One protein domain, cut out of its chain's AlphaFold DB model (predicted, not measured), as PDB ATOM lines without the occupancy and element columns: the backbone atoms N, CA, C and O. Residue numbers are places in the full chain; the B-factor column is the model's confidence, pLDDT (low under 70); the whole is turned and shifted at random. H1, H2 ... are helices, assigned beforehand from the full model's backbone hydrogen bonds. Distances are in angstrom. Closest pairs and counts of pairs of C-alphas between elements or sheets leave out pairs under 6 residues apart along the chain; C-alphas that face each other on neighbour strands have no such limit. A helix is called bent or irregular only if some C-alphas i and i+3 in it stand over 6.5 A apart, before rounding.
ATOM      1  N   LYS A   2       1.420  -0.546  55.148       54.19
ATOM      2  CA  LYS A   2       1.875   0.787  55.600       54.19
ATOM      3  C   LYS A   2       2.891   1.465  54.655       54.19
ATOM      4  O   LYS A   2       2.826   2.670  54.464       54.19
ATOM      5  N   THR A   3       3.753   0.684  53.999       63.00
ATOM      6  CA  THR A   3       4.777   1.169  53.053       63.00
ATOM      7  C   THR A   3       4.194   1.678  51.734       63.00
ATOM      8  O   THR A   3       4.652   2.672  51.189       63.00
ATOM      9  N   VAL A   4       3.148   1.024  51.220       67.69
ATOM     10  CA  VAL A   4       2.479   1.456  49.982       67.69
ATOM     11  C   VAL A   4       1.734   2.765  50.233       67.69
ATOM     12  O   VAL A   4       1.846   3.698  49.446       67.69
ATOM     13  N   ALA A   5       1.054   2.870  51.379       70.50
ATOM     14  CA  ALA A   5       0.376   4.096  51.783       70.50
ATOM     15  C   ALA A   5       1.351   5.283  51.890       70.50
ATOM     16  O   ALA A   5       1.039   6.352  51.365       70.50
ATOM     17  N   SER A   6       2.539   5.092  52.482       75.06
ATOM     18  CA  SER A   6       3.548   6.156  52.618       75.06
ATOM     19  C   SER A   6       4.191   6.560  51.293       75.06
ATOM     20  O   SER A   6       4.503   7.734  51.097       75.06
ATOM     21  N   VAL A   7       4.381   5.613  50.367       75.88
ATOM     22  CA  VAL A   7       4.876   5.912  49.014       75.88
ATOM     23  C   VAL A   7       3.851   6.752  48.259       75.88
ATOM     24  O   VAL A   7       4.211   7.785  47.703       75.88
ATOM     25  N   VAL A   8       2.568   6.385  48.315       83.38
ATOM     26  CA  VAL A   8       1.494   7.143  47.653       83.38
ATOM     27  C   VAL A   8       1.400   8.567  48.201       83.38
ATOM     28  O   VAL A   8       1.345   9.517  47.423       83.38
ATOM     29  N   THR A   9       1.450   8.747  49.523       81.94
ATOM     30  CA  THR A   9       1.439  10.101  50.112       81.94
ATOM     31  C   THR A   9       2.694  10.895  49.758       81.94
ATOM     32  O   THR A   9       2.601  12.098  49.527       81.94
ATOM     33  N   SER A  10       3.859  10.247  49.677       78.06
ATOM     34  CA  SER A  10       5.111  10.915  49.295       78.06
ATOM     35  C   SER A  10       5.094  11.362  47.838       78.06
ATOM     36  O   SER A  10       5.480  12.490  47.551       78.06
ATOM     37  N   VAL A  11       4.578  10.527  46.934       78.88
ATOM     38  CA  VAL A  11       4.398  10.878  45.521       78.88
ATOM     39  C   VAL A  11       3.379  12.003  45.374       78.88
ATOM     40  O   VAL A  11       3.656  12.966  44.678       78.88
ATOM     41  N   LEU A  12       2.242  11.952  46.073       80.62
ATOM     42  CA  LEU A  12       1.246  13.029  46.028       80.62
ATOM     43  C   LEU A  12       1.796  14.351  46.564       80.62
ATOM     44  O   LEU A  12       1.552  15.398  45.974       80.62
ATOM     45  N   ARG A  13       2.561  14.319  47.658       77.56
ATOM     46  CA  ARG A  13       3.171  15.523  48.231       77.56
ATOM     47  C   ARG A  13       4.310  16.058  47.366       77.56
ATOM     48  O   ARG A  13       4.470  17.270  47.282       77.56
ATOM     49  N   PHE A  14       5.052  15.177  46.696       68.50
ATOM     50  CA  PHE A  14       6.037  15.543  45.683       68.50
ATOM     51  C   PHE A  14       5.366  16.168  44.460       68.50
ATOM     52  O   PHE A  14       5.769  17.243  44.051       68.50
ATOM     53  N   VAL A  15       4.306  15.561  43.925       66.25
ATOM     54  CA  VAL A  15       3.533  16.098  42.795       66.25
ATOM     55  C   VAL A  15       2.898  17.436  43.166       66.25
ATOM     56  O   VAL A  15       2.958  18.375  42.385       66.25
ATOM     57  N   TYR A  16       2.358  17.570  44.377       69.31
ATOM     58  CA  TYR A  16       1.843  18.842  44.877       69.31
ATOM     59  C   TYR A  16       2.958  19.887  45.017       69.31
ATOM     60  O   TYR A  16       2.803  21.008  44.550       69.31
ATOM     61  N   GLY A  17       4.106  19.521  45.593       68.88
ATOM     62  CA  GLY A  17       5.280  20.392  45.683       68.88
ATOM     63  C   GLY A  17       5.879  20.751  44.319       68.88
ATOM     64  O   GLY A  17       6.348  21.863  44.143       68.88
ATOM     65  N   PHE A  18       5.798  19.863  43.334       61.22
ATOM     66  CA  PHE A  18       6.250  20.078  41.962       61.22
ATOM     67  C   PHE A  18       5.299  21.011  41.195       61.22
ATOM     68  O   PHE A  18       5.738  21.944  40.534       61.22
ATOM     69  N   ILE A  19       3.984  20.814  41.335       61.72
ATOM     70  CA  ILE A  19       2.957  21.635  40.673       61.72
ATOM     71  C   ILE A  19       2.849  23.028  41.311       61.72
ATOM     72  O   ILE A  19       2.672  24.018  40.601       61.72
ATOM     73  N   VAL A  20       2.921  23.109  42.642       64.44
ATOM     74  CA  VAL A  20       2.685  24.345  43.407       64.44
ATOM     75  C   VAL A  20       3.991  25.058  43.782       64.44
ATOM     76  O   VAL A  20       3.993  26.281  43.892       64.44
ATOM     77  N   GLY A  21       5.089  24.325  43.990       59.44
ATOM     78  CA  GLY A  21       6.306  24.829  44.639       59.44
ATOM     79  C   GLY A  21       7.578  24.931  43.786       59.44
ATOM     80  O   GLY A  21       8.440  25.709  44.175       59.44
ATOM     81  N   ASP A  22       7.719  24.208  42.668       61.88
ATOM     82  CA  ASP A  22       8.959  24.211  41.859       61.88
ATOM     83  C   ASP A  22       9.004  25.423  40.909       61.88
ATOM     84  O   ASP A  22       9.799  26.338  41.093       61.88
ATOM     85  N   ASP A  23       8.057  25.513  39.970       64.62
ATOM     86  CA  ASP A  23       7.902  26.666  39.078       64.62
ATOM     87  C   ASP A  23       6.438  26.797  38.622       64.62
ATOM     88  O   ASP A  23       6.069  26.447  37.496       64.62
ATOM     89  N   TRP A  24       5.561  27.344  39.476       68.38
ATOM     90  CA  TRP A  24       4.150  27.596  39.112       68.38
ATOM     91  C   TRP A  24       4.020  28.399  37.804       68.38
ATOM     92  O   TRP A  24       3.101  28.198  37.012       68.38
ATOM     93  N   THR A  25       5.007  29.254  37.527       69.06
ATOM     94  CA  THR A  25       5.122  30.002  36.271       69.06
ATOM     95  C   THR A  25       5.252  29.079  35.056       69.06
ATOM     96  O   THR A  25       4.589  29.309  34.049       69.06
ATOM     97  N   VAL A  26       6.076  28.030  35.132       70.50
ATOM     98  CA  VAL A  26       6.276  27.074  34.032       70.50
ATOM     99  C   VAL A  26       5.015  26.237  33.831       70.50
ATOM    100  O   VAL A  26       4.557  26.097  32.697       70.50
ATOM    101  N   ALA A  27       4.391  25.769  34.916       68.62
ATOM    102  CA  ALA A  27       3.116  25.056  34.847       68.62
ATOM    103  C   ALA A  27       2.012  25.915  34.198       68.62
ATOM    104  O   ALA A  27       1.299  25.443  33.312       68.62
ATOM    105  N   ALA A  28       1.913  27.194  34.574       70.19
ATOM    106  CA  ALA A  28       0.970  28.136  33.979       70.19
ATOM    107  C   ALA A  28       1.256  28.389  32.488       70.19
ATOM    108  O   ALA A  28       0.322  28.444  31.690       70.19
ATOM    109  N   VAL A  29       2.529  28.493  32.091       73.44
ATOM    110  CA  VAL A  29       2.932  28.660  30.684       73.44
ATOM    111  C   VAL A  29       2.578  27.426  29.852       73.44
ATOM    112  O   VAL A  29       2.031  27.573  28.760       73.44
ATOM    113  N   ILE A  30       2.837  26.219  30.363       72.69
ATOM    114  CA  ILE A  30       2.492  24.964  29.678       72.69
ATOM    115  C   ILE A  30       0.972  24.832  29.538       72.69
ATOM    116  O   ILE A  30       0.481  24.510  28.454       72.69
ATOM    117  N   LEU A  31       0.217  25.128  30.600       75.81
ATOM    118  CA  LEU A  31      -1.244  25.105  30.565       75.81
ATOM    119  C   LEU A  31      -1.791  26.108  29.540       75.81
ATOM    120  O   LEU A  31      -2.642  25.749  28.727       75.81
ATOM    121  N   LEU A  32      -1.265  27.336  29.527       76.81
ATOM    122  CA  LEU A  32      -1.642  28.361  28.553       76.81
ATOM    123  C   LEU A  32      -1.339  27.901  27.117       76.81
ATOM    124  O   LEU A  32      -2.188  28.035  26.238       76.81
ATOM    125  N   ALA A  33      -0.164  27.313  26.877       74.62
ATOM    126  CA  ALA A  33       0.226  26.801  25.565       74.62
ATOM    127  C   ALA A  33      -0.699  25.671  25.081       74.62
ATOM    128  O   ALA A  33      -1.095  25.654  23.911       74.62
ATOM    129  N   LEU A  34      -1.094  24.759  25.975       76.88
ATOM    130  CA  LEU A  34      -2.043  23.685  25.666       76.88
ATOM    131  C   LEU A  34      -3.441  24.225  25.364       76.88
ATOM    132  O   LEU A  34      -4.056  23.788  24.393       76.88
ATOM    133  N   VAL A  35      -3.923  25.204  26.134       79.94
ATOM    134  CA  VAL A  35      -5.214  25.862  25.876       79.94
ATOM    135  C   VAL A  35      -5.206  26.544  24.510       79.94
ATOM    136  O   VAL A  35      -6.114  26.319  23.713       79.94
ATOM    137  N   VAL A  36      -4.163  27.318  24.195       76.56
ATOM    138  CA  VAL A  36      -4.038  27.985  22.890       76.56
ATOM    139  C   VAL A  36      -4.002  26.963  21.755       76.56
ATOM    140  O   VAL A  36      -4.709  27.128  20.764       76.56
ATOM    141  N   THR A  37      -3.245  25.875  21.916       70.88
ATOM    142  CA  THR A  37      -3.174  24.790  20.923       70.88
ATOM    143  C   THR A  37      -4.532  24.111  20.731       70.88
ATOM    144  O   THR A  37      -4.948  23.886  19.595       70.88
ATOM    145  N   GLY A  38      -5.253  23.828  21.820       74.62
ATOM    146  CA  GLY A  38      -6.589  23.233  21.783       74.62
ATOM    147  C   GLY A  38      -7.613  24.132  21.089       74.62
ATOM    148  O   GLY A  38      -8.378  23.655  20.252       74.62
ATOM    149  N   VAL A  39      -7.581  25.440  21.358       76.94
ATOM    150  CA  VAL A  39      -8.436  26.428  20.681       76.94
ATOM    151  C   VAL A  39      -8.113  26.492  19.185       76.94
ATOM    152  O   VAL A  39      -9.027  26.491  18.361       76.94
ATOM    153  N   LEU A  40      -6.834  26.499  18.806       74.88
ATOM    154  CA  LEU A  40      -6.420  26.516  17.399       74.88
ATOM    155  C   LEU A  40      -6.885  25.256  16.651       74.88
ATOM    156  O   LEU A  40      -7.426  25.352  15.547       74.88
ATOM    157  N   ALA A  41      -6.731  24.091  17.286       74.44
ATOM    158  CA  ALA A  41      -7.158  22.804  16.746       74.44
ATOM    159  C   ALA A  41      -8.687  22.713  16.608       74.44
ATOM    160  O   ALA A  41      -9.182  22.278  15.565       74.44
ATOM    161  N   ALA A  42      -9.436  23.179  17.614       75.56
ATOM    162  CA  ALA A  42     -10.899  23.204  17.590       75.56
ATOM    163  C   ALA A  42     -11.447  24.084  16.454       75.56
ATOM    164  O   ALA A  42     -12.452  23.742  15.837       75.56
ATOM    165  N   ASN A  43     -10.752  25.176  16.127       79.38
ATOM    166  CA  ASN A  43     -11.146  26.093  15.058       79.38
ATOM    167  C   ASN A  43     -10.592  25.712  13.669       79.38
ATOM    168  O   ASN A  43     -10.782  26.469  12.719       79.38
ATOM    169  N   ARG A  44      -9.907  24.562  13.520       73.38
ATOM    170  CA  ARG A  44      -9.273  24.107  12.256       73.38
ATOM    171  C   ARG A  44      -8.310  25.145  11.653       73.38
ATOM    172  O   ARG A  44      -8.092  25.172  10.442       73.38
ATOM    173  N   ILE A  45      -7.726  25.990  12.501       67.31
ATOM    174  CA  ILE A  45      -6.783  27.035  12.098       67.31
ATOM    175  C   ILE A  45      -5.416  26.385  11.853       67.31
ATOM    176  O   ILE A  45      -4.976  25.526  12.616       67.31
ATOM    177  N   SER A  46      -4.739  26.791  10.774       64.50
ATOM    178  CA  SER A  46      -3.428  26.253  10.390       64.50
ATOM    179  C   SER A  46      -2.405  26.380  11.526       64.50
ATOM    180  O   SER A  46      -2.205  27.467  12.076       64.50
ATOM    181  N   SER A  47      -1.715  25.280  11.846       59.22
ATOM    182  CA  SER A  47      -0.729  25.206  12.937       59.22
ATOM    183  C   SER A  47       0.486  26.117  12.730       59.22
ATOM    184  O   SER A  47       1.267  26.311  13.655       59.22
ATOM    185  N   LEU A  48       0.632  26.730  11.550       65.75
ATOM    186  CA  LEU A  48       1.644  27.750  11.260       65.75
ATOM    187  C   LEU A  48       1.553  28.975  12.187       65.75
ATOM    188  O   LEU A  48       2.559  29.652  12.379       65.75
ATOM    189  N   TRP A  49       0.405  29.223  12.828       67.31
ATOM    190  CA  TRP A  49       0.249  30.265  13.855       67.31
ATOM    191  C   TRP A  49       0.917  29.936  15.203       67.31
ATOM    192  O   TRP A  49       1.132  30.845  16.005       67.31
ATOM    193  N   LEU A  50       1.324  28.683  15.455       67.56
ATOM    194  CA  LEU A  50       2.136  28.345  16.635       67.56
ATOM    195  C   LEU A  50       3.512  29.011  16.586       67.56
ATOM    196  O   LEU A  50       4.016  29.437  17.619       67.56
ATOM    197  N   VAL A  51       4.101  29.140  15.395       73.69
ATOM    198  CA  VAL A  51       5.433  29.731  15.204       73.69
ATOM    199  C   VAL A  51       5.503  31.183  15.711       73.69
ATOM    200  O   VAL A  51       6.344  31.458  16.570       73.69
ATOM    201  N   PRO A  52       4.630  32.117  15.276       73.31
ATOM    202  CA  PRO A  52       4.649  33.484  15.793       73.31
ATOM    203  C   PRO A  52       4.293  33.558  17.283       73.31
ATOM    204  O   PRO A  52       4.862  34.374  18.005       73.31
ATOM    205  N   LEU A  53       3.407  32.689  17.778       73.56
ATOM    206  CA  LEU A  53       3.018  32.686  19.187       73.56
ATOM    207  C   LEU A  53       4.177  32.253  20.101       73.56
ATOM    208  O   LEU A  53       4.461  32.908  21.104       73.56
ATOM    209  N   VAL A  54       4.899  31.196  19.714       78.69
ATOM    210  CA  VAL A  54       6.117  30.736  20.400       78.69
ATOM    211  C   VAL A  54       7.201  31.814  20.362       78.69
ATOM    212  O   VAL A  54       7.862  32.040  21.376       78.69
ATOM    213  N   ALA A  55       7.354  32.521  19.236       80.00
ATOM    214  CA  ALA A  55       8.303  33.624  19.121       80.00
ATOM    215  C   ALA A  55       8.004  34.742  20.136       80.00
ATOM    216  O   ALA A  55       8.895  35.119  20.894       80.00
ATOM    217  N   ILE A  56       6.751  35.205  20.234       79.44
ATOM    218  CA  ILE A  56       6.341  36.240  21.204       79.44
ATOM    219  C   ILE A  56       6.651  35.803  22.643       79.44
ATOM    220  O   ILE A  56       7.208  36.581  23.423       79.44
ATOM    221  N   VAL A  57       6.324  34.556  22.995       79.81
ATOM    222  CA  VAL A  57       6.566  34.015  24.340       79.81
ATOM    223  C   VAL A  57       8.061  33.971  24.649       79.81
ATOM    224  O   VAL A  57       8.481  34.461  25.699       79.81
ATOM    225  N   MET A  58       8.884  33.453  23.734       77.06
ATOM    226  CA  MET A  58      10.336  33.393  23.928       77.06
ATOM    227  C   MET A  58      10.966  34.782  24.025       77.06
ATOM    228  O   MET A  58      11.844  35.001  24.862       77.06
ATOM    229  N   THR A  59      10.481  35.751  23.250       75.75
ATOM    230  CA  THR A  59      10.923  37.144  23.360       75.75
ATOM    231  C   THR A  59      10.559  37.741  24.721       75.75
ATOM    232  O   THR A  59      11.412  38.354  25.365       75.75
ATOM    233  N   ALA A  60       9.336  37.524  25.213       71.88
ATOM    234  CA  ALA A  60       8.914  38.005  26.528       71.88
ATOM    235  C   ALA A  60       9.724  37.371  27.675       71.88
ATOM    236  O   ALA A  60      10.100  38.060  28.629       71.88
ATOM    237  N   VAL A  61      10.034  36.075  27.570       79.38
ATOM    238  CA  VAL A  61      10.892  35.354  28.524       79.38
ATOM    239  C   VAL A  61      12.316  35.907  28.497       79.38
ATOM    240  O   VAL A  61      12.868  36.208  29.556       79.38
ATOM    241  N   SER A  62      12.886  36.106  27.307       74.88
ATOM    242  CA  SER A  62      14.220  36.691  27.135       74.88
ATOM    243  C   SER A  62      14.305  38.088  27.761       74.88
ATOM    244  O   SER A  62      15.187  38.354  28.577       74.88
ATOM    245  N   LEU A  63      13.315  38.948  27.501       74.31
ATOM    246  CA  LEU A  63      13.220  40.288  28.090       74.31
ATOM    247  C   LEU A  63      13.115  40.256  29.620       74.31
ATOM    248  O   LEU A  63      13.780  41.038  30.303       74.31
ATOM    249  N   ARG A  64      12.294  39.359  30.180       70.25
ATOM    250  CA  ARG A  64      12.186  39.187  31.637       70.25
ATOM    251  C   ARG A  64      13.485  38.679  32.256       70.25
ATOM    252  O   ARG A  64      13.818  39.115  33.355       70.25
ATOM    253  N   ARG A  65      14.204  37.786  31.571       70.19
ATOM    254  CA  ARG A  65      15.497  37.264  32.026       70.19
ATOM    255  C   ARG A  65      16.561  38.357  32.037       70.19
ATOM    256  O   ARG A  65      17.210  38.531  33.063       70.19
ATOM    257  N   SER A  66      16.686  39.132  30.959       71.69
ATOM    258  CA  SER A  66      17.654  40.235  30.879       71.69
ATOM    259  C   SER A  66      17.421  41.290  31.960       71.69
ATOM    260  O   SER A  66      18.373  41.755  32.571       71.69
ATOM    261  N   ARG A  67      16.159  41.609  32.277       70.69
ATOM    262  CA  ARG A  67      15.811  42.560  33.350       70.69
ATOM    263  C   ARG A  67      16.148  42.089  34.767       70.69
ATOM    264  O   ARG A  67      16.148  42.913  35.665       70.69
ATOM    265  N   ARG A  68      16.358  40.787  34.989       60.03
ATOM    266  CA  ARG A  68      16.761  40.232  36.297       60.03
ATOM    267  C   ARG A  68      18.277  40.067  36.432       60.03
ATOM    268  O   ARG A  68      18.745  39.757  37.518       60.03
ATOM    269  N   ALA A  69      19.012  40.200  35.328       59.03
ATOM    270  CA  ALA A  69      20.463  40.041  35.263       59.03
ATOM    271  C   ALA A  69      21.224  41.386  35.277       59.03
ATOM    272  O   ALA A  69      22.447  41.384  35.161       59.03
ATOM    273  N   SER A  70      20.516  42.514  35.392       46.62
ATOM    274  CA  SER A  70      21.042  43.867  35.643       46.62
ATOM    275  C   SER A  70      20.513  44.369  36.975       46.62
ATOM    276  O   SER A  70      21.260  45.117  37.635       46.62
TER     277      SER A  70
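Overview. This is residues 2 to 70 of the 70 residues of an uncharacterized protein of Actinobacteria bacterium 13_2_20CM_2_66_6 (UniProt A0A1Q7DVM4). Three helices follow one another as a flat, open zigzag: H2 and H3 fold back on each other as a narrow V that meets only near the tight link between them, and H1 leads off from the other end of H2 as a long arm, making a corner with it. Residues 2 to 13 of H1 stick out at one end, and residues 58 to 70, of which 58 to 66 belong to H3, stick out at the other. The printed part has 69 residues, with three named helices in the order H1, H2, H3 and no named strand; the class is all helix. The whole is extended, with a radius of gyration of the C-alphas of 17.8 A and spans of 52 by 42 by 11 A.

Arrangement. H1, residues 2 to 22, is close to but not clearly touching H2, residues 24 to 42; their closest C-alphas, those of Ile 19 and Ala 27, are 6.8 A apart. Their lines are about perpendicular, at 82 degrees. H2, with residues 37 to 41 alone, only just touches residues 47 to 50 of H3, residues 47 to 66, with 3 pairs of C-alphas within 8 A; the closest are those of Leu 40 and Ser 47, 7.3 A apart. H2 and H3 form a helical hairpin, at a shallow tilt of 18 degrees, opposite ways. H1 and H3 are apart. Every O i to N i+4 pair is within hydrogen-bond range in H2, against 16 of 17 in H1 and 14 of 16 in H3.

Along the chain. H1 begins at C-alpha 2 (1.875, 0.787, 55.600) and measures 28.1 A; it is irregular, but only just: C-alphas 19 and 22 are 6.6 A apart. H2 measures 26.6 A, from C-alpha 24 to C-alpha 42 (-10.899, 23.204, 17.590). H3 measures 29.8 A and ends at C-alpha 66 (17.654, 40.235, 30.879).

Size, cuts and confidence. The two C-alphas farthest apart, those of Lys 2 and Ser 46, are 52.2 A apart. The printed part has no cut, and both links are tight. The mean pLDDT of the printed part is 71.3, with 25 residues under 70, among them residues 14 to 25 and 45 to 50.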